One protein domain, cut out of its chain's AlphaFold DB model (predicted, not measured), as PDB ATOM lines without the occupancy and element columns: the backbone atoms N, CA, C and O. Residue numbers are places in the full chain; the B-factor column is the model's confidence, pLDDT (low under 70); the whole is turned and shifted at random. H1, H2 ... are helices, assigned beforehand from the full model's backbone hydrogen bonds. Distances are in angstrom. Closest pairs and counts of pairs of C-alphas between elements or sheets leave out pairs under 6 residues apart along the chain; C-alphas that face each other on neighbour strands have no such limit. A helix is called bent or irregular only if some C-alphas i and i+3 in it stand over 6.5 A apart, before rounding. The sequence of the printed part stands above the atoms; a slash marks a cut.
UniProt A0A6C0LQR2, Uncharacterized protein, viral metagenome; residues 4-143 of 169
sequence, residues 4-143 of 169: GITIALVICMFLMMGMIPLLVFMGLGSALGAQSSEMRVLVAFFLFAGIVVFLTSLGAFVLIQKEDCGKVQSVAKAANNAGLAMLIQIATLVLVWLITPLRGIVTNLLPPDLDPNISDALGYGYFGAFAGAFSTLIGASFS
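Overview. This is residues 4 to 143 of the 169 residues of an uncharacterized protein of viral metagenome (UniProt A0A6C0LQR2). Four long helices are gathered along one axis into an elongated bundle: H2 and H5 run the same way, and H1 and H3 run opposite to them, with H1 on one side of the H2 and H5 pair and H3 on the other. H1 is bent, and the short H4 packs crosswise on H5 near the end of the bundle where H5 begins. The printed part has 140 residues with five named helices, in the order H1, H2, H3, H4, H5 along the chain, and no named strand; the class is all helix. The whole is compact, with a radius of gyration of the C-alphas of 15.9 A, and the C-alphas span 52 by 28 by 22 A along their three main axes.

Arrangement. H2, residues 39 to 69, is the longest helix, and H3, residues 75 to 98, forms a helical hairpin with it. H2 and H3 touch, closest at the C-alphas of Ser 57 and Ala 82, 4.8 A apart, and run opposite ways at a shallow tilt of 34.9 degrees, only just short of steep. H1, residues 4 to 32, was assigned as one helix by its hydrogen bonds but is bent, with C-alphas 18 and 21 lying 6.7 A apart; its arms are H1a, residues 4 to 18, and H1b, residues 21 to 32. H1a touches H2, closest at the C-alphas of Leu 9 and Ala 60, 6.4 A apart, and they run opposite ways at a shallow tilt of 6 degrees. H1b and H2 form a helical hairpin at a steep tilt of 40 degrees; H2 touches H1b with residues 41 to 45 alone, and the C-alphas of Val 24 and Phe 45 are closest, 6.0 A apart. H5, residues 116 to 142, is the hub and touches four other helices. It touches H1a, closest at the C-alphas of Gly 18 and Gly 125, 4.1 A apart. It touches H3, closest at the C-alphas of Ala 85 and Ser 135, 4.7 A apart, at a tilt of 36 degrees, only just steep. H2 and H5 only just touch, with 3 pairs of C-alphas within 8 A, the closest being those of Ser 57 and Thr 136, 6.8 A apart. H4, residues 100 to 107, touches H5 at 78 degrees, about perpendicular, closest at the C-alphas of Arg 103 and Gly 123, 5.1 A apart; it touches H3 only at the corner, and only just, with 3 pairs of C-alphas within 8 A. H1a and H3 are apart, and so are H1b and H3. Every O i to N i+4 pair is within hydrogen-bond range in H1a, H2, H3 and H5; in H1b 6 of 8 are, and in H4 3 of 4.

Along the chain. H2 begins at C-alpha 39 (-48.246, -13.751, 10.822) and measures 43.7 A from first to last C-alpha. H5 measures 38.1 A and ends at C-alpha 142 (-19.894, -25.158, 27.008), while H3 measures 33.8 A. H1a begins at C-alpha 4 (-30.287, -32.128, 41.563) and measures 21.1 A; H1b measures 15.1 A and H4 10.2 A.

Size, cuts and confidence. The two C-alphas farthest apart are those of Gly 70 and Asp 113, 52.6 A. The printed part has no cut. The links H2 to H3 and H3 to H4 are tight, and those from H1 to H2 and from H4 to H5 are short. The mean pLDDT of the printed part is 82.1; residues 104, 139 to 140 and 142 to 143 are under 70.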
ATOM      1  N   GLY A   4     -28.867 -32.282  41.234       75.56
ATOM      2  CA  GLY A   4     -30.287 -32.128  41.563       75.56
ATOM      3  C   GLY A   4     -30.854 -30.766  41.151       75.56
ATOM      4  O   GLY A   4     -31.948 -30.693  40.595       75.56
ATOM      5  N   ILE A   5     -30.086 -29.693  41.355       74.62
ATOM      6  CA  ILE A   5     -30.498 -28.327  41.001       74.62
ATOM      7  C   ILE A   5     -30.458 -28.132  39.487       74.62
ATOM      8  O   ILE A   5     -31.395 -27.575  38.914       74.62
ATOM      9  N   THR A   6     -29.420 -28.639  38.820       75.25
ATOM     10  CA  THR A   6     -29.329 -28.592  37.356       75.25
ATOM     11  C   THR A   6     -30.515 -29.306  36.706       75.25
ATOM     12  O   THR A   6     -31.141 -28.748  35.807       75.25
ATOM     13  N   ILE A   7     -30.884 -30.496  37.194       80.25
ATOM     14  CA  ILE A   7     -32.057 -31.231  36.700       80.25
ATOM     15  C   ILE A   7     -33.345 -30.437  36.946       80.25
ATOM     16  O   ILE A   7     -34.155 -30.303  36.030       80.25
ATOM     17  N   ALA A   8     -33.527 -29.869  38.142       82.50
ATOM     18  CA  ALA A   8     -34.708 -29.065  38.451       82.50
ATOM     19  C   ALA A   8     -34.847 -27.856  37.509       82.50
ATOM     20  O   ALA A   8     -35.932 -27.599  36.994       82.50
ATOM     21  N   LEU A   9     -33.747 -27.156  37.213       81.50
ATOM     22  CA  LEU A   9     -33.740 -26.023  36.282       81.50
ATOM     23  C   LEU A   9     -34.049 -26.444  34.839       81.50
ATOM     24  O   LEU A   9     -34.793 -25.749  34.150       81.50
ATOM     25  N   VAL A  10     -33.536 -27.596  34.399       83.19
ATOM     26  CA  VAL A  10     -33.846 -28.163  33.077       83.19
ATOM     27  C   VAL A  10     -35.330 -28.529  32.969       83.19
ATOM     28  O   VAL A  10     -35.957 -28.216  31.959       83.19
ATOM     29  N   ILE A  11     -35.917 -29.129  34.010       85.44
ATOM     30  CA  ILE A  11     -37.355 -29.448  34.050       85.44
ATOM     31  C   ILE A  11     -38.194 -28.166  34.045       85.44
ATOM     32  O   ILE A  11     -39.152 -28.063  33.282       85.44
ATOM     33  N   CYS A  12     -37.826 -27.162  34.846       84.69
ATOM     34  CA  CYS A  12     -38.511 -25.869  34.849       84.69
ATOM     35  C   CYS A  12     -38.476 -25.210  33.466       84.69
ATOM     36  O   CYS A  12     -39.492 -24.680  33.021       84.69
ATOM     37  N   MET A  13     -37.342 -25.293  32.767       82.94
ATOM     38  CA  MET A  13     -37.218 -24.810  31.394       82.94
ATOM     39  C   MET A  13     -38.075 -25.592  30.410       82.94
ATOM     40  O   MET A  13     -38.766 -24.986  29.596       82.94
ATOM     41  N   PHE A  14     -38.079 -26.918  30.509       85.50
ATOM     42  CA  PHE A  14     -38.937 -27.769  29.692       85.50
ATOM     43  C   PHE A  14     -40.413 -27.370  29.840       85.50
ATOM     44  O   PHE A  14     -41.094 -27.115  28.848       85.50
ATOM     45  N   LEU A  15     -40.890 -27.252  31.083       85.62
ATOM     46  CA  LEU A  15     -42.282 -26.914  31.387       85.62
ATOM     47  C   LEU A  15     -42.641 -25.492  30.945       85.62
ATOM     48  O   LEU A  15     -43.661 -25.302  30.284       85.62
ATOM     49  N   MET A  16     -41.800 -24.500  31.257       83.81
ATOM     50  CA  MET A  16     -41.992 -23.114  30.808       83.81
ATOM     51  C   MET A  16     -42.117 -23.048  29.286       83.81
ATOM     52  O   MET A  16     -43.067 -22.467  28.768       83.81
ATOM     53  N   MET A  17     -41.195 -23.683  28.562       83.56
ATOM     54  CA  MET A  17     -41.163 -23.612  27.102       83.56
ATOM     55  C   MET A  17     -42.290 -24.394  26.434       83.56
ATOM     56  O   MET A  17     -42.771 -23.971  25.383       83.56
ATOM     57  N   GLY A  18     -42.762 -25.474  27.057       82.62
ATOM     58  CA  GLY A  18     -43.966 -26.178  26.617       82.62
ATOM     59  C   GLY A  18     -45.249 -25.361  26.805       82.62
ATOM     60  O   GLY A  18     -46.171 -25.472  26.001       82.62
ATOM     61  N   MET A  19     -45.302 -24.501  27.828       85.38
ATOM     62  CA  MET A  19     -46.482 -23.689  28.151       85.38
ATOM     63  C   MET A  19     -46.619 -22.410  27.318       85.38
ATOM     64  O   MET A  19     -47.730 -21.905  27.153       85.38
ATOM     65  N   ILE A  20     -45.521 -21.867  26.786       87.62
ATOM     66  CA  ILE A  20     -45.544 -20.601  26.035       87.62
ATOM     67  C   ILE A  20     -46.458 -20.662  24.797       87.62
ATOM     68  O   ILE A  20     -47.285 -19.761  24.642       87.62
ATOM     69  N   PRO A  21     -46.391 -21.694  23.934       83.88
ATOM     70  CA  PRO A  21     -47.299 -21.810  22.795       83.88
ATOM     71  C   PRO A  21     -48.769 -21.885  23.208       83.88
ATOM     72  O   PRO A  21     -49.609 -21.268  22.562       83.88
ATOM     73  N   LEU A  22     -49.086 -22.571  24.312       83.94
ATOM     74  CA  LEU A  22     -50.454 -22.628  24.839       83.94
ATOM     75  C   LEU A  22     -50.943 -21.234  25.249       83.94
ATOM     76  O   LEU A  22     -52.030 -20.823  24.852       83.94
ATOM     77  N   LEU A  23     -50.124 -20.466  25.970       84.81
ATOM     78  CA  LEU A  23     -50.473 -19.099  26.372       84.81
ATOM     79  C   LEU A  23     -50.676 -18.164  25.171       84.81
ATOM     80  O   LEU A  23     -51.590 -17.338  25.182       84.81
ATOM     81  N   VAL A  24     -49.850 -18.281  24.130       85.44
ATOM     82  CA  VAL A  24     -49.940 -17.383  22.971       85.44
ATOM     83  C   VAL A  24     -51.065 -17.794  22.021       85.44
ATOM     84  O   VAL A  24     -51.884 -16.952  21.664       85.44
ATOM     85  N   PHE A  25     -51.159 -19.062  21.631       84.06
ATOM     86  CA  PHE A  25     -52.145 -19.493  20.637       84.06
ATOM     87  C   PHE A  25     -53.546 -19.685  21.224       84.06
ATOM     88  O   PHE A  25     -54.517 -19.326  20.564       84.06
ATOM     89  N   MET A  26     -53.672 -20.175  22.465       81.56
ATOM     90  CA  MET A  26     -54.982 -20.328  23.118       81.56
ATOM     91  C   MET A  26     -55.398 -19.107  23.947       81.56
ATOM     92  O   MET A  26     -56.581 -18.911  24.196       81.56
ATOM     93  N   GLY A  27     -54.447 -18.289  24.407       82.06
ATOM     94  CA  GLY A  27     -54.746 -17.064  25.150       82.06
ATOM     95  C   GLY A  27     -54.800 -15.845  24.236       82.06
ATOM     96  O   GLY A  27     -55.864 -15.273  24.000       82.06
ATOM     97  N   LEU A  28     -53.637 -15.442  23.719       76.06
ATOM     98  CA  LEU A  28     -53.492 -14.201  22.953       76.06
ATOM     99  C   LEU A  28     -54.227 -14.248  21.602       76.06
ATOM    100  O   LEU A  28     -54.882 -13.273  21.245       76.06
ATOM    101  N   GLY A  29     -54.172 -15.376  20.884       74.88
ATOM    102  CA  GLY A  29     -54.909 -15.580  19.629       74.88
ATOM    103  C   GLY A  29     -56.420 -15.421  19.812       74.88
ATOM    104  O   GLY A  29     -57.054 -14.623  19.122       74.88
ATOM    105  N   SER A  30     -56.985 -16.081  20.827       76.56
ATOM    106  CA  SER A  30     -58.410 -15.971  21.164       76.56
ATOM    107  C   SER A  30     -58.810 -14.564  21.611       76.56
ATOM    108  O   SER A  30     -59.856 -14.072  21.194       76.56
ATOM    109  N   ALA A  31     -57.977 -13.884  22.406       80.06
ATOM    110  CA  ALA A  31     -58.248 -12.516  22.850       80.06
ATOM    111  C   ALA A  31     -58.207 -11.491  21.701       80.06
ATOM    112  O   ALA A  31     -58.937 -10.502  21.730       80.06
ATOM    113  N   LEU A  32     -57.364 -11.725  20.693       79.06
ATOM    114  CA  LEU A  32     -57.236 -10.871  19.510       79.06
ATOM    115  C   LEU A  32     -58.202 -11.252  18.378       79.06
ATOM    116  O   LEU A  32     -58.251 -10.545  17.372       79.06
ATOM    117  N   GLY A  33     -58.956 -12.349  18.518       79.25
ATOM    118  CA  GLY A  33     -59.815 -12.879  17.459       79.25
ATOM    119  C   GLY A  33     -59.041 -13.318  16.210       79.25
ATOM    120  O   GLY A  33     -59.591 -13.267  15.113       79.25
ATOM    121  N   ALA A  34     -57.773 -13.709  16.370       79.00
ATOM    122  CA  ALA A  34     -56.852 -14.045  15.287       79.00
ATOM    123  C   ALA A  34     -56.445 -15.523  15.352       79.00
ATOM    124  O   ALA A  34     -56.289 -16.090  16.436       79.00
ATOM    125  N   GLN A  35     -56.253 -16.151  14.192       78.50
ATOM    126  CA  GLN A  35     -55.853 -17.562  14.120       78.50
ATOM    127  C   GLN A  35     -54.343 -17.756  14.343       78.50
ATOM    128  O   GLN A  35     -53.541 -16.870  14.044       78.50
ATOM    129  N   SER A  36     -53.938 -18.945  14.808       70.50
ATOM    130  CA  SER A  36     -52.531 -19.331  15.026       70.50
ATOM    131  C   SER A  36     -51.646 -19.195  13.785       70.50
ATOM    132  O   SER A  36     -50.442 -18.960  13.900       70.50
ATOM    133  N   SER A  37     -52.239 -19.315  12.598       72.69
ATOM    134  CA  SER A  37     -51.566 -19.202  11.304       72.69
ATOM    135  C   SER A  37     -51.307 -17.754  10.875       72.69
ATOM    136  O   SER A  37     -50.539 -17.522   9.936       72.69
ATOM    137  N   GLU A  38     -51.904 -16.765  11.548       81.88
ATOM    138  CA  GLU A  38     -51.690 -15.366  11.211       81.88
ATOM    139  C   GLU A  38     -50.282 -14.902  11.589       81.88
ATOM    140  O   GLU A  38     -49.810 -15.067  12.716       81.88
ATOM    141  N   MET A  39     -49.624 -14.215  10.653       80.94
ATOM    142  CA  MET A  39     -48.246 -13.751  10.822       80.94
ATOM    143  C   MET A  39     -48.065 -12.849  12.051       80.94
ATOM    144  O   MET A  39     -47.012 -12.870  12.682       80.94
ATOM    145  N   ARG A  40     -49.096 -12.086  12.435       83.06
ATOM    146  CA  ARG A  40     -49.074 -11.234  13.634       83.06
ATOM    147  C   ARG A  40     -48.979 -12.058  14.921       83.06
ATOM    148  O   ARG A  40     -48.191 -11.710  15.798       83.06
ATOM    149  N   VAL A  41     -49.736 -13.153  15.011       81.81
ATOM    150  CA  VAL A  41     -49.734 -14.067  16.165       81.81
ATOM    151  C   VAL A  41     -48.413 -14.832  16.227       81.81
ATOM    152  O   VAL A  41     -47.805 -14.912  17.290       81.81
ATOM    153  N   LEU A  42     -47.909 -15.298  15.081       82.81
ATOM    154  CA  LEU A  42     -46.599 -15.949  14.971       82.81
ATOM    155  C   LEU A  42     -45.449 -15.033  15.408       82.81
ATOM    156  O   LEU A  42     -44.603 -15.445  16.197       82.81
ATOM    157  N   VAL A  43     -45.416 -13.782  14.946       85.44
ATOM    158  CA  VAL A  43     -44.381 -12.818  15.360       85.44
ATOM    159  C   VAL A  43     -44.464 -12.537  16.862       85.44
ATOM    160  O   VAL A  43     -43.433 -12.543  17.535       85.44
ATOM    161  N   ALA A  44     -45.672 -12.347  17.403       83.94
ATOM    162  CA  ALA A  44     -45.870 -12.178  18.842       83.94
ATOM    163  C   ALA A  44     -45.387 -13.407  19.629       83.94
ATOM    164  O   ALA A  44     -44.697 -13.253  20.636       83.94
ATOM    165  N   PHE A  45     -45.672 -14.615  19.136       85.44
ATOM    166  CA  PHE A  45     -45.181 -15.870  19.697       85.44
ATOM    167  C   PHE A  45     -43.651 -15.929  19.728       85.44
ATOM    168  O   PHE A  45     -43.082 -16.146  20.796       85.44
ATOM    169  N   PHE A  46     -42.973 -15.686  18.601       85.00
ATOM    170  CA  PHE A  46     -41.508 -15.741  18.534       85.00
ATOM    171  C   PHE A  46     -40.836 -14.699  19.433       85.00
ATOM    172  O   PHE A  46     -39.859 -15.018  20.113       85.00
ATOM    173  N   LEU A  47     -41.358 -13.469  19.467       87.50
ATOM    174  CA  LEU A  47     -40.834 -12.411  20.333       87.50
ATOM    175  C   LEU A  47     -41.032 -12.748  21.811       87.50
ATOM    176  O   LEU A  47     -40.088 -12.655  22.596       87.50
ATOM    177  N   PHE A  48     -42.239 -13.172  22.184       86.69
ATOM    178  CA  PHE A  48     -42.554 -13.532  23.561       86.69
ATOM    179  C   PHE A  48     -41.728 -14.736  24.024       86.69
ATOM    180  O   PHE A  48     -41.092 -14.675  25.076       86.69
ATOM    181  N   ALA A  49     -41.643 -15.787  23.202       85.94
ATOM    182  CA  ALA A  49     -40.787 -16.937  23.462       85.94
ATOM    183  C   ALA A  49     -39.322 -16.511  23.623       85.94
ATOM    184  O   ALA A  49     -38.691 -16.875  24.609       85.94
ATOM    185  N   GLY A  50     -38.792 -15.679  22.722       84.19
ATOM    186  CA  GLY A  50     -37.415 -15.193  22.796       84.19
ATOM    187  C   GLY A  50     -37.091 -14.463  24.103       84.19
ATOM    188  O   GLY A  50     -36.088 -14.776  24.748       84.19
ATOM    189  N   ILE A  51     -37.957 -13.538  24.526       89.19
ATOM    190  CA  ILE A  51     -37.781 -12.780  25.776       89.19
ATOM    191  C   ILE A  51     -37.826 -13.717  26.987       89.19
ATOM    192  O   ILE A  51     -36.941 -13.661  27.845       89.19
ATOM    193  N   VAL A  52     -38.830 -14.596  27.058       88.12
ATOM    194  CA  VAL A  52     -39.001 -15.512  28.194       88.12
ATOM    195  C   VAL A  52     -37.837 -16.500  28.274       88.12
ATOM    196  O   VAL A  52     -37.302 -16.713  29.363       88.12
ATOM    197  N   VAL A  53     -37.383 -17.050  27.144       85.50
ATOM    198  CA  VAL A  53     -36.215 -17.945  27.089       85.50
ATOM    199  C   VAL A  53     -34.976 -17.232  27.593       85.50
ATOM    200  O   VAL A  53     -34.270 -17.778  28.438       85.50
ATOM    201  N   PHE A  54     -34.713 -16.019  27.107       86.62
ATOM    202  CA  PHE A  54     -33.524 -15.273  27.495       86.62
ATOM    203  C   PHE A  54     -33.506 -14.980  28.997       86.62
ATOM    204  O   PHE A  54     -32.530 -15.303  29.673       86.62
ATOM    205  N   LEU A  55     -34.598 -14.432  29.540       90.12
ATOM    206  CA  LEU A  55     -34.688 -14.084  30.961       90.12
ATOM    207  C   LEU A  55     -34.615 -15.319  31.860       90.12
ATOM    208  O   LEU A  55     -33.900 -15.311  32.865       90.12
ATOM    209  N   THR A  56     -35.307 -16.394  31.486       86.81
ATOM    210  CA  THR A  56     -35.292 -17.636  32.266       86.81
ATOM    211  C   THR A  56     -33.912 -18.294  32.199       86.81
ATOM    212  O   THR A  56     -33.423 -18.780  33.215       86.81
ATOM    213  N   SER A  57     -33.239 -18.254  31.041       84.50
ATOM    214  CA  SER A  57     -31.899 -18.839  30.866       84.50
ATOM    215  C   SER A  57     -30.862 -18.038  31.638       84.50
ATOM    216  O   SER A  57     -30.011 -18.615  32.307       84.50
ATOM    217  N   LEU A  58     -30.968 -16.708  31.612       88.44
ATOM    218  CA  LEU A  58     -30.129 -15.823  32.411       88.44
ATOM    219  C   LEU A  58     -30.280 -16.139  33.902       88.44
ATOM    220  O   LEU A  58     -29.279 -16.339  34.588       88.44
ATOM    221  N   GLY A  59     -31.520 -16.238  34.390       85.94
ATOM    222  CA  GLY A  59     -31.807 -16.620  35.772       85.94
ATOM    223  C   GLY A  59     -31.233 -17.992  36.126       85.94
ATOM    224  O   GLY A  59     -30.556 -18.126  37.145       85.94
ATOM    225  N   ALA A  60     -31.429 -18.989  35.258       84.56
ATOM    226  CA  ALA A  60     -30.889 -20.331  35.442       84.56
ATOM    227  C   ALA A  60     -29.356 -20.317  35.531       84.56
ATOM    228  O   ALA A  60     -28.803 -20.836  36.494       84.56
ATOM    229  N   PHE A  61     -28.655 -19.662  34.601       85.06
ATOM    230  CA  PHE A  61     -27.190 -19.604  34.627       85.06
ATOM    231  C   PHE A  61     -26.644 -18.832  35.833       85.06
ATOM    232  O   PHE A  61     -25.631 -19.240  36.398       85.06
ATOM    233  N   VAL A  62     -27.312 -17.764  36.276       86.38
ATOM    234  CA  VAL A  62     -26.931 -17.039  37.501       86.38
ATOM    235  C   VAL A  62     -27.098 -17.919  38.744       86.38
ATOM    236  O   VAL A  62     -26.214 -17.937  39.603       86.38
ATOM    237  N   LEU A  63     -28.202 -18.666  38.839       85.00
ATOM    238  CA  LEU A  63     -28.434 -19.598  39.944       85.00
ATOM    239  C   LEU A  63     -27.410 -20.728  39.947       85.00
ATOM    240  O   LEU A  63     -26.870 -21.041  41.005       85.00
ATOM    241  N   ILE A  64     -27.085 -21.283  38.779       80.19
ATOM    242  CA  ILE A  64     -26.076 -22.338  38.700       80.19
ATOM    243  C   ILE A  64     -24.695 -21.802  39.101       80.19
ATOM    244  O   ILE A  64     -24.009 -22.460  39.873       80.19
ATOM    245  N   GLN A  65     -24.308 -20.588  38.686       80.50
ATOM    246  CA  GLN A  65     -23.064 -19.968  39.172       80.50
ATOM    247  C   GLN A  65     -23.056 -19.827  40.702       80.50
ATOM    248  O   GLN A  65     -22.053 -20.121  41.349       80.50
ATOM    249  N   LYS A  66     -24.171 -19.391  41.299       82.94
ATOM    250  CA  LYS A  66     -24.273 -19.228  42.753       82.94
ATOM    251  C   LYS A  66     -24.143 -20.562  43.495       82.94
ATOM    252  O   LYS A  66     -23.448 -20.606  44.504       82.94
ATOM    253  N   GLU A  67     -24.787 -21.613  43.001       81.69
ATOM    254  CA  GLU A  67     -24.779 -22.944  43.623       81.69
ATOM    255  C   GLU A  67     -23.452 -23.682  43.414       81.69
ATOM    256  O   GLU A  67     -22.899 -24.238  44.359       81.69
ATOM    257  N   ASP A  68     -22.901 -23.651  42.201       78.12
ATOM    258  CA  ASP A  68     -21.688 -24.402  41.875       78.12
ATOM    259  C   ASP A  68     -20.401 -23.677  42.272       78.12
ATOM    260  O   ASP A  68     -19.425 -24.331  42.637       78.12
ATOM    261  N   CYS A  69     -20.390 -22.343  42.220       78.56
ATOM    262  CA  CYS A  69     -19.204 -21.533  42.511       78.56
ATOM    263  C   CYS A  69     -19.286 -20.810  43.867       78.56
ATOM    264  O   CYS A  69     -18.363 -20.074  44.225       78.56
ATOM    265  N   GLY A  70     -20.402 -20.932  44.598       79.94
ATOM    266  CA  GLY A  70     -20.672 -20.225  45.860       79.94
ATOM    267  C   GLY A  70     -20.967 -18.722  45.714       79.94
ATOM    268  O   GLY A  70     -21.344 -18.063  46.683       79.94
ATOM    269  N   LYS A  71     -20.800 -18.155  44.511       81.25
ATOM    270  CA  LYS A  71     -21.073 -16.749  44.181       81.25
ATOM    271  C   LYS A  71     -21.377 -16.591  42.694       81.25
ATOM    272  O   LYS A  71     -20.879 -17.346  41.866       81.25
ATOM    273  N   VAL A  72     -22.130 -15.550  42.349       83.50
ATOM    274  CA  VAL A  72     -22.310 -15.145  40.949       83.50
ATOM    275  C   VAL A  72     -20.985 -14.566  40.456       83.50
ATOM    276  O   VAL A  72     -20.542 -13.536  40.961       83.50
ATOM    277  N   GLN A  73     -20.325 -15.242  39.515       77.50
ATOM    278  CA  GLN A  73     -19.020 -14.813  39.011       77.50
ATOM    279  C   GLN A  73     -19.149 -13.666  38.010       77.50
ATOM    280  O   GLN A  73     -18.441 -12.666  38.114       77.50
ATOM    281  N   SER A  74     -20.058 -13.799  37.042       83.50
ATOM    282  CA  SER A  74     -20.270 -12.783  36.015       83.50
ATOM    283  C   SER A  74     -21.647 -12.923  35.377       83.50
ATOM    284  O   SER A  74     -21.962 -13.926  34.727       83.50
ATOM    285  N   VAL A  75     -22.449 -11.863  35.507       84.94
ATOM    286  CA  VAL A  75     -23.753 -11.748  34.838       84.94
ATOM    287  C   VAL A  75     -23.576 -11.635  33.324       84.94
ATOM    288  O   VAL A  75     -24.394 -12.162  32.582       84.94
ATOM    289  N   ALA A  76     -22.482 -11.033  32.848       84.62
ATOM    290  CA  ALA A  76     -22.183 -10.957  31.418       84.62
ATOM    291  C   ALA A  76     -21.931 -12.351  30.814       84.62
ATOM    292  O   ALA A  76     -22.440 -12.661  29.739       84.62
ATOM    293  N   LYS A  77     -21.215 -13.227  31.536       80.69
ATOM    294  CA  LYS A  77     -21.001 -14.625  31.122       80.69
ATOM    295  C   LYS A  77     -22.324 -15.399  31.095       80.69
ATOM    296  O   LYS A  77     -22.617 -16.086  30.119       80.69
ATOM    297  N   ALA A  78     -23.158 -15.222  32.123       83.56
ATOM    298  CA  ALA A  78     -24.497 -15.813  32.170       83.56
ATOM    299  C   ALA A  78     -25.394 -15.315  31.021       83.56
ATOM    300  O   ALA A  78     -26.093 -16.114  30.403       83.56
ATOM    301  N   ALA A  79     -25.334 -14.022  30.692       85.94
ATOM    302  CA  ALA A  79     -26.094 -13.421  29.601       85.94
ATOM    303  C   ALA A  79     -25.652 -13.926  28.223       85.94
ATOM    304  O   ALA A  79     -26.505 -14.211  27.388       85.94
ATOM    305  N   ASN A  80     -24.350 -14.111  27.994       84.88
ATOM    306  CA  ASN A  80     -23.859 -14.696  26.744       84.88
ATOM    307  C   ASN A  80     -24.351 -16.140  26.561       84.88
ATOM    308  O   ASN A  80     -24.809 -16.501  25.477       84.88
ATOM    309  N   ASN A  81     -24.342 -16.946  27.627       83.19
ATOM    310  CA  ASN A  81     -24.872 -18.312  27.578       83.19
ATOM    311  C   ASN A  81     -26.390 -18.324  27.370       83.19
ATOM    312  O   ASN A  81     -26.903 -19.136  26.601       83.19
ATOM    313  N   ALA A  82     -27.105 -17.404  28.020       86.19
ATOM    314  CA  ALA A  82     -28.537 -17.212  27.824       86.19
ATOM    315  C   ALA A  82     -28.865 -16.801  26.383       86.19
ATOM    316  O   ALA A  82     -29.834 -17.295  25.812       86.19
ATOM    317  N   GLY A  83     -28.036 -15.950  25.775       86.12
ATOM    318  CA  GLY A  83     -28.149 -15.564  24.370       86.12
ATOM    319  C   GLY A  83     -27.941 -16.744  23.423       86.12
ATOM    320  O   GLY A  83     -28.720 -16.924  22.488       86.12
ATOM    321  N   LEU A  84     -26.946 -17.598  23.690       84.81
ATOM    322  CA  LEU A  84     -26.735 -18.825  22.918       84.81
ATOM    323  C   LEU A  84     -27.930 -19.782  23.046       84.81
ATOM    324  O   LEU A  84     -28.410 -20.303  22.039       84.81
ATOM    325  N   ALA A  85     -28.442 -19.977  24.265       84.50
ATOM    326  CA  ALA A  85     -29.605 -20.824  24.509       84.50
ATOM    327  C   ALA A  85     -30.857 -20.293  23.786       84.50
ATOM    328  O   ALA A  85     -31.544 -21.047  23.098       84.50
ATOM    329  N   MET A  86     -31.092 -18.978  23.850       87.19
ATOM    330  CA  MET A  86     -32.152 -18.292  23.106       87.19
ATOM    331  C   MET A  86     -32.024 -18.501  21.594       87.19
ATOM    332  O   MET A  86     -33.022 -18.792  20.935       87.19
ATOM    333  N   LEU A  87     -30.816 -18.390  21.035       86.44
ATOM    334  CA  LEU A  87     -30.573 -18.614  19.607       86.44
ATOM    335  C   LEU A  87     -30.930 -20.040  19.181       86.44
ATOM    336  O   LEU A  87     -31.640 -20.214  18.191       86.44
ATOM    337  N   ILE A  88     -30.493 -21.047  19.944       85.94
ATOM    338  CA  ILE A  88     -30.831 -22.460  19.694       85.94
ATOM    339  C   ILE A  88     -32.350 -22.654  19.741       85.94
ATOM    340  O   ILE A  88     -32.927 -23.321  18.876       85.94
ATOM    341  N   GLN A  89     -33.012 -22.027  20.712       85.00
ATOM    342  CA  GLN A  89     -34.456 -22.111  20.873       85.00
ATOM    343  C   GLN A  89     -35.207 -21.540  19.669       85.00
ATOM    344  O   GLN A  89     -36.053 -22.213  19.079       85.00
ATOM    345  N   ILE A  90     -34.893 -20.295  19.300       85.81
ATOM    346  CA  ILE A  90     -35.565 -19.594  18.206       85.81
ATOM    347  C   ILE A  90     -35.289 -20.310  16.889       85.81
ATOM    348  O   ILE A  90     -36.227 -20.543  16.134       85.81
ATOM    349  N   ALA A  91     -34.045 -20.726  16.637       88.00
ATOM    350  CA  ALA A  91     -33.709 -21.515  15.457       88.00
ATOM    351  C   ALA A  91     -34.557 -22.794  15.375       88.00
ATOM    352  O   ALA A  91     -35.105 -23.097  14.316       88.00
ATOM    353  N   THR A  92     -34.737 -23.501  16.496       87.94
ATOM    354  CA  THR A  92     -35.586 -24.701  16.542       87.94
ATOM    355  C   THR A  92     -37.042 -24.381  16.214       87.94
ATOM    356  O   THR A  92     -37.637 -25.034  15.360       87.94
ATOM    357  N   LEU A  93     -37.620 -23.352  16.839       85.69
ATOM    358  CA  LEU A  93     -39.010 -22.962  16.588       85.69
ATOM    359  C   LEU A  93     -39.225 -22.489  15.139       85.69
ATOM    360  O   LEU A  93     -40.256 -22.793  14.539       85.69
ATOM    361  N   VAL A  94     -38.245 -21.792  14.554       87.31
ATOM    362  CA  VAL A  94     -38.264 -21.379  13.143       87.31
ATOM    363  C   VAL A  94     -38.188 -22.594  12.221       87.31
ATOM    364  O   VAL A  94     -38.957 -22.668  11.267       87.31
ATOM    365  N   LEU A  95     -37.330 -23.577  12.507       86.69
ATOM    366  CA  LEU A  95     -37.265 -24.822  11.733       86.69
ATOM    367  C   LEU A  95     -38.590 -25.592  11.778       86.69
ATOM    368  O   LEU A  95     -39.057 -26.061  10.747       86.69
ATOM    369  N   VAL A  96     -39.225 -25.676  12.946       86.19
ATOM    370  CA  VAL A  96     -40.538 -26.322  13.127       86.19
ATOM    371  C   VAL A  96     -41.649 -25.565  12.392       86.19
ATOM    372  O   VAL A  96     -42.594 -26.169  11.877       86.19
ATOM    373  N   TRP A  97     -41.535 -24.238  12.310       83.19
ATOM    374  CA  TRP A  97     -42.438 -23.418  11.510       83.19
ATOM    375  C   TRP A  97     -42.242 -23.640  10.005       83.19
ATOM    376  O   TRP A  97     -43.233 -23.882   9.315       83.19
ATOM    377  N   LEU A  98     -40.997 -23.624   9.516       84.62
ATOM    378  CA  LEU A  98     -40.652 -23.791   8.096       84.62
ATOM    379  C   LEU A  98     -40.877 -25.220   7.582       84.62
ATOM    380  O   LEU A  98     -41.244 -25.411   6.424       84.62
ATOM    381  N   ILE A  99     -40.648 -26.226   8.423       83.75
ATOM    382  CA  ILE A  99     -40.757 -27.640   8.069       83.75
ATOM    383  C   ILE A  99     -42.048 -28.180   8.681       83.75
ATOM    384  O   ILE A  99     -42.051 -28.852   9.712       83.75
ATOM    385  N   THR A 100     -43.167 -27.911   8.013       73.62
ATOM    386  CA  THR A 100     -44.507 -28.380   8.405       73.62
ATOM    387  C   THR A 100     -44.575 -29.877   8.758       73.62
ATOM    388  O   THR A 100     -45.243 -30.209   9.740       73.62
ATOM    389  N   PRO A 101     -43.860 -30.795   8.066       76.44
ATOM    390  CA  PRO A 101     -43.837 -32.209   8.444       76.44
ATOM    391  C   PRO A 101     -43.346 -32.486   9.873       76.44
ATOM    392  O   PRO A 101     -43.791 -33.464  10.468       76.44
ATOM    393  N   LEU A 102     -42.478 -31.641  10.448       73.31
ATOM    394  CA  LEU A 102     -42.019 -31.806  11.834       73.31
ATOM    395  C   LEU A 102     -43.169 -31.607  12.823       73.31
ATOM    396  O   LEU A 102     -43.342 -32.433  13.715       73.31
ATOM    397  N   ARG A 103     -44.003 -30.571  12.630       72.12
ATOM    398  CA  ARG A 103     -45.254 -30.418  13.399       72.12
ATOM    399  C   ARG A 103     -46.194 -31.589  13.154       72.12
ATOM    400  O   ARG A 103     -46.744 -32.113  14.117       72.12
ATOM    401  N   GLY A 104     -46.270 -32.041  11.902       68.19
ATOM    402  CA  GLY A 104     -47.026 -33.216  11.474       68.19
ATOM    403  C   GLY A 104     -46.810 -34.447  12.356       68.19
ATOM    404  O   GLY A 104     -47.765 -35.145  12.666       68.19
ATOM    405  N   ILE A 105     -45.581 -34.695  12.821       78.88
ATOM    406  CA  ILE A 105     -45.271 -35.831  13.708       78.88
ATOM    407  C   ILE A 105     -46.101 -35.780  14.999       78.88
ATOM    408  O   ILE A 105     -46.619 -36.804  15.434       78.88
ATOM    409  N   VAL A 106     -46.236 -34.596  15.598       77.38
ATOM    410  CA  VAL A 106     -46.985 -34.403  16.847       77.38
ATOM    411  C   VAL A 106     -48.479 -34.312  16.557       77.38
ATOM    412  O   VAL A 106     -49.279 -34.943  17.239       77.38
ATOM    413  N   THR A 107     -48.864 -33.574  15.516       73.69
ATOM    414  CA  THR A 107     -50.277 -33.333  15.203       73.69
ATOM    415  C   THR A 107     -50.986 -34.568  14.648       73.69
ATOM    416  O   THR A 107     -52.186 -34.702  14.840       73.69
ATOM    417  N   ASN A 108     -50.268 -35.513  14.029       79.94
ATOM    418  CA  ASN A 108     -50.837 -36.790  13.573       79.94
ATOM    419  C   ASN A 108     -51.166 -37.762  14.719       79.94
ATOM    420  O   ASN A 108     -51.862 -38.749  14.498       79.94
ATOM    421  N   LEU A 109     -50.654 -37.512  15.929       80.50
ATOM    422  CA  LEU A 109     -51.028 -38.260  17.133       80.50
ATOM    423  C   LEU A 109     -52.300 -37.697  17.784       80.50
ATOM    424  O   LEU A 109     -52.813 -38.287  18.735       80.50
ATOM    425  N   LEU A 110     -52.789 -36.553  17.299       82.88
ATOM    426  CA  LEU A 110     -53.963 -35.872  17.821       82.88
ATOM    427  C   LEU A 110     -55.207 -36.222  16.991       82.88
ATOM    428  O   LEU A 110     -55.090 -36.559  15.811       82.88
ATOM    429  N   PRO A 111     -56.410 -36.135  17.585       82.31
ATOM    430  CA  PRO A 111     -57.654 -36.285  16.839       82.31
ATOM    431  C   PRO A 111     -57.721 -35.286  15.669       82.31
ATOM    432  O   PRO A 111     -57.379 -34.118  15.864       82.31
ATOM    433  N   PRO A 112     -58.198 -35.695  14.478       77.12
ATOM    434  CA  PRO A 112     -58.300 -34.806  13.314       77.12
ATOM    435  C   PRO A 112     -59.302 -33.658  13.516       77.12
ATOM    436  O   PRO A 112     -59.243 -32.658  12.806       77.12
ATOM    437  N   ASP A 113     -60.186 -33.788  14.505       84.12
ATOM    438  CA  ASP A 113     -61.245 -32.828  14.831       84.12
ATOM    439  C   ASP A 113     -60.779 -31.759  15.840       84.12
ATOM    440  O   ASP A 113     -61.565 -30.912  16.270       84.12
ATOM    441  N   LEU A 114     -59.517 -31.828  16.281       83.38
ATOM    442  CA  LEU A 114     -58.967 -30.913  17.273       83.38
ATOM    443  C   LEU A 114     -58.803 -29.502  16.685       83.38
ATOM    444  O   LEU A 114     -58.375 -29.338  15.543       83.38
ATOM    445  N   ASP A 115     -59.088 -28.478  17.494       83.56
ATOM    446  CA  ASP A 115     -58.930 -27.079  17.086       83.56
ATOM    447  C   ASP A 115     -57.491 -26.797  16.589       83.56
ATOM    448  O   ASP A 115     -56.523 -27.181  17.262       83.56
ATOM    449  N   PRO A 116     -57.322 -26.110  15.440       79.19
ATOM    450  CA  PRO A 116     -56.009 -25.833  14.860       79.19
ATOM    451  C   PRO A 116     -55.057 -25.094  15.804       79.19
ATOM    452  O   PRO A 116     -53.864 -25.395  15.815       79.19
ATOM    453  N   ASN A 117     -55.563 -24.183  16.644       81.56
ATOM    454  CA  ASN A 117     -54.734 -23.442  17.595       81.56
ATOM    455  C   ASN A 117     -54.200 -24.362  18.697       81.56
ATOM    456  O   ASN A 117     -53.068 -24.190  19.145       81.56
ATOM    457  N   ILE A 118     -54.997 -25.349  19.123       83.88
ATOM    458  CA  ILE A 118     -54.582 -26.347  20.119       83.88
ATOM    459  C   ILE A 118     -53.550 -27.293  19.502       83.88
ATOM    460  O   ILE A 118     -52.523 -27.577  20.118       83.88
ATOM    461  N   SER A 119     -53.797 -27.745  18.273       83.69
ATOM    462  CA  SER A 119     -52.886 -28.622  17.532       83.69
ATOM    463  C   SER A 119     -51.521 -27.958  17.303       83.69
ATOM    464  O   SER A 119     -50.480 -28.535  17.633       83.69
ATOM    465  N   ASP A 120     -51.511 -26.699  16.850       82.19
ATOM    466  CA  ASP A 120     -50.287 -25.909  16.695       82.19
ATOM    467  C   ASP A 120     -49.599 -25.656  18.041       82.19
ATOM    468  O   ASP A 120     -48.380 -25.818  18.141       82.19
ATOM    469  N   ALA A 121     -50.348 -25.307  19.093       85.69
ATOM    470  CA  ALA A 121     -49.777 -25.093  20.419       85.69
ATOM    471  C   ALA A 121     -49.083 -26.349  20.960       85.69
ATOM    472  O   ALA A 121     -47.996 -26.245  21.525       85.69
ATOM    473  N   LEU A 122     -49.658 -27.534  20.749       85.25
ATOM    474  CA  LEU A 122     -49.044 -28.803  21.143       85.25
ATOM    475  C   LEU A 122     -47.811 -29.129  20.294       85.25
ATOM    476  O   LEU A 122     -46.789 -29.547  20.841       85.25
ATOM    477  N   GLY A 123     -47.867 -28.882  18.983       85.56
ATOM    478  CA  GLY A 123     -46.726 -29.056  18.084       85.56
ATOM    479  C   GLY A 123     -45.542 -28.166  18.475       85.56
ATOM    480  O   GLY A 123     -44.447 -28.662  18.741       85.56
ATOM    481  N   TYR A 124     -45.758 -26.853  18.575       85.12
ATOM    482  CA  TYR A 124     -44.724 -25.911  19.017       85.12
ATOM    483  C   TYR A 124     -44.306 -26.139  20.471       85.12
ATOM    484  O   TYR A 124     -43.132 -25.962  20.792       85.12
ATOM    485  N   GLY A 125     -45.236 -26.553  21.336       86.31
ATOM    486  CA  GLY A 125     -44.989 -26.855  22.746       86.31
ATOM    487  C   GLY A 125     -44.031 -28.019  22.910       86.31
ATOM    488  O   GLY A 125     -43.066 -27.909  23.658       86.31
ATOM    489  N   TYR A 126     -44.229 -29.094  22.148       87.12
ATOM    490  CA  TYR A 126     -43.342 -30.252  22.160       87.12
ATOM    491  C   TYR A 126     -41.907 -29.864  21.777       87.12
ATOM    492  O   TYR A 126     -40.979 -30.022  22.571       87.12
ATOM    493  N   PHE A 127     -41.711 -29.292  20.585       86.50
ATOM    494  CA  PHE A 127     -40.365 -28.943  20.125       86.50
ATOM    495  C   PHE A 127     -39.736 -27.812  20.944       86.50
ATOM    496  O   PHE A 127     -38.533 -27.843  21.198       86.50
ATOM    497  N   GLY A 128     -40.535 -26.846  21.402       85.69
ATOM    498  CA  GLY A 128     -40.094 -25.779  22.294       85.69
ATOM    499  C   GLY A 128     -39.636 -26.307  23.654       85.69
ATOM    500  O   GLY A 128     -38.565 -25.927  24.125       85.69
ATOM    501  N   ALA A 129     -40.381 -27.227  24.267       86.00
ATOM    502  CA  ALA A 129     -40.013 -27.837  25.544       86.00
ATOM    503  C   ALA A 129     -38.665 -28.567  25.458       86.00
ATOM    504  O   ALA A 129     -37.766 -28.324  26.269       86.00
ATOM    505  N   PHE A 130     -38.480 -29.395  24.424       85.00
ATOM    506  CA  PHE A 130     -37.214 -30.092  24.197       85.00
ATOM    507  C   PHE A 130     -36.070 -29.129  23.878       85.00
ATOM    508  O   PHE A 130     -35.007 -29.233  24.492       85.00
ATOM    509  N   ALA A 131     -36.282 -28.156  22.987       85.62
ATOM    510  CA  ALA A 131     -35.279 -27.133  22.702       85.62
ATOM    511  C   ALA A 131     -34.860 -26.385  23.979       85.62
ATOM    512  O   ALA A 131     -33.671 -26.146  24.168       85.62
ATOM    513  N   GLY A 132     -35.807 -26.104  24.884       82.06
ATOM    514  CA  GLY A 132     -35.573 -25.410  26.159       82.06
ATOM    515  C   GLY A 132     -34.676 -26.195  27.100       82.06
ATOM    516  O   GLY A 132     -33.703 -25.668  27.644       82.06
ATOM    517  N   ALA A 133     -34.976 -27.482  27.252       83.88
ATOM    518  CA  ALA A 133     -34.177 -28.385  28.065       83.88
ATOM    519  C   ALA A 133     -32.750 -28.538  27.508       83.88
ATOM    520  O   ALA A 133     -31.772 -28.351  28.237       83.88
ATOM    521  N   PHE A 134     -32.623 -28.835  26.211       83.88
ATOM    522  CA  PHE A 134     -31.327 -29.098  25.584       83.88
ATOM    523  C   PHE A 134     -30.458 -27.847  25.462       83.88
ATOM    524  O   PHE A 134     -29.258 -27.923  25.720       83.88
ATOM    525  N   SER A 135     -31.033 -26.692  25.127       82.69
ATOM    526  CA  SER A 135     -30.284 -25.433  25.027       82.69
ATOM    527  C   SER A 135     -29.699 -25.008  26.377       82.69
ATOM    528  O   SER A 135     -28.552 -24.560  26.435       82.69
ATOM    529  N   THR A 136     -30.428 -25.244  27.471       77.81
ATOM    530  CA  THR A 136     -29.959 -24.987  28.842       77.81
ATOM    531  C   THR A 136     -28.810 -25.925  29.229       77.81
ATOM    532  O   THR A 136     -27.790 -25.469  29.747       77.81
ATOM    533  N   LEU A 137     -28.930 -27.222  28.922       78.31
ATOM    534  CA  LEU A 137     -27.873 -28.226  29.131       78.31
ATOM    535  C   LEU A 137     -26.593 -27.891  28.353       78.31
ATOM    536  O   LEU A 137     -25.491 -27.939  28.904       78.31
ATOM    537  N   ILE A 138     -26.744 -27.517  27.083       77.81
ATOM    538  CA  ILE A 138     -25.651 -27.082  26.210       77.81
ATOM    539  C   ILE A 138     -24.996 -25.824  26.792       77.81
ATOM    540  O   ILE A 138     -23.791 -25.820  27.037       77.81
ATOM    541  N   GLY A 139     -25.772 -24.783  27.102       69.81
ATOM    542  CA  GLY A 139     -25.234 -23.539  27.660       69.81
ATOM    543  C   GLY A 139     -24.498 -23.728  28.993       69.81
ATOM    544  O   GLY A 139     -23.489 -23.064  29.230       69.81
ATOM    545  N   ALA A 140     -24.941 -24.673  29.830       69.81
ATOM    546  CA  ALA A 140     -24.261 -25.024  31.078       69.81
ATOM    547  C   ALA A 140     -22.940 -25.780  30.838       69.81
ATOM    548  O   ALA A 140     -21.970 -25.576  31.568       69.81
ATOM    549  N   SER A 141     -22.888 -26.617  29.796       71.50
ATOM    550  CA  SER A 141     -21.735 -27.473  29.482       71.50
ATOM    551  C   SER A 141     -20.598 -26.726  28.776       71.50
ATOM    552  O   SER A 141     -19.431 -26.966  29.075       71.50
ATOM    553  N   PHE A 142     -20.909 -25.814  27.850       61.38
ATOM    554  CA  PHE A 142     -19.894 -25.158  27.008       61.38
ATOM    555  C   PHE A 142     -19.137 -24.011  27.688       61.38
ATOM    556  O   PHE A 142     -18.082 -23.614  27.202       61.38
ATOM    557  N   SER A 143     -19.658 -23.449  28.780       55.88
ATOM    558  CA  SER A 143     -19.167 -22.154  29.270       55.88
ATOM    559  C   SER A 143     -18.243 -22.215  30.487       55.88
ATOM    560  O   SER A 143     -17.689 -21.184  30.851       55.88
TER     561      SER A 143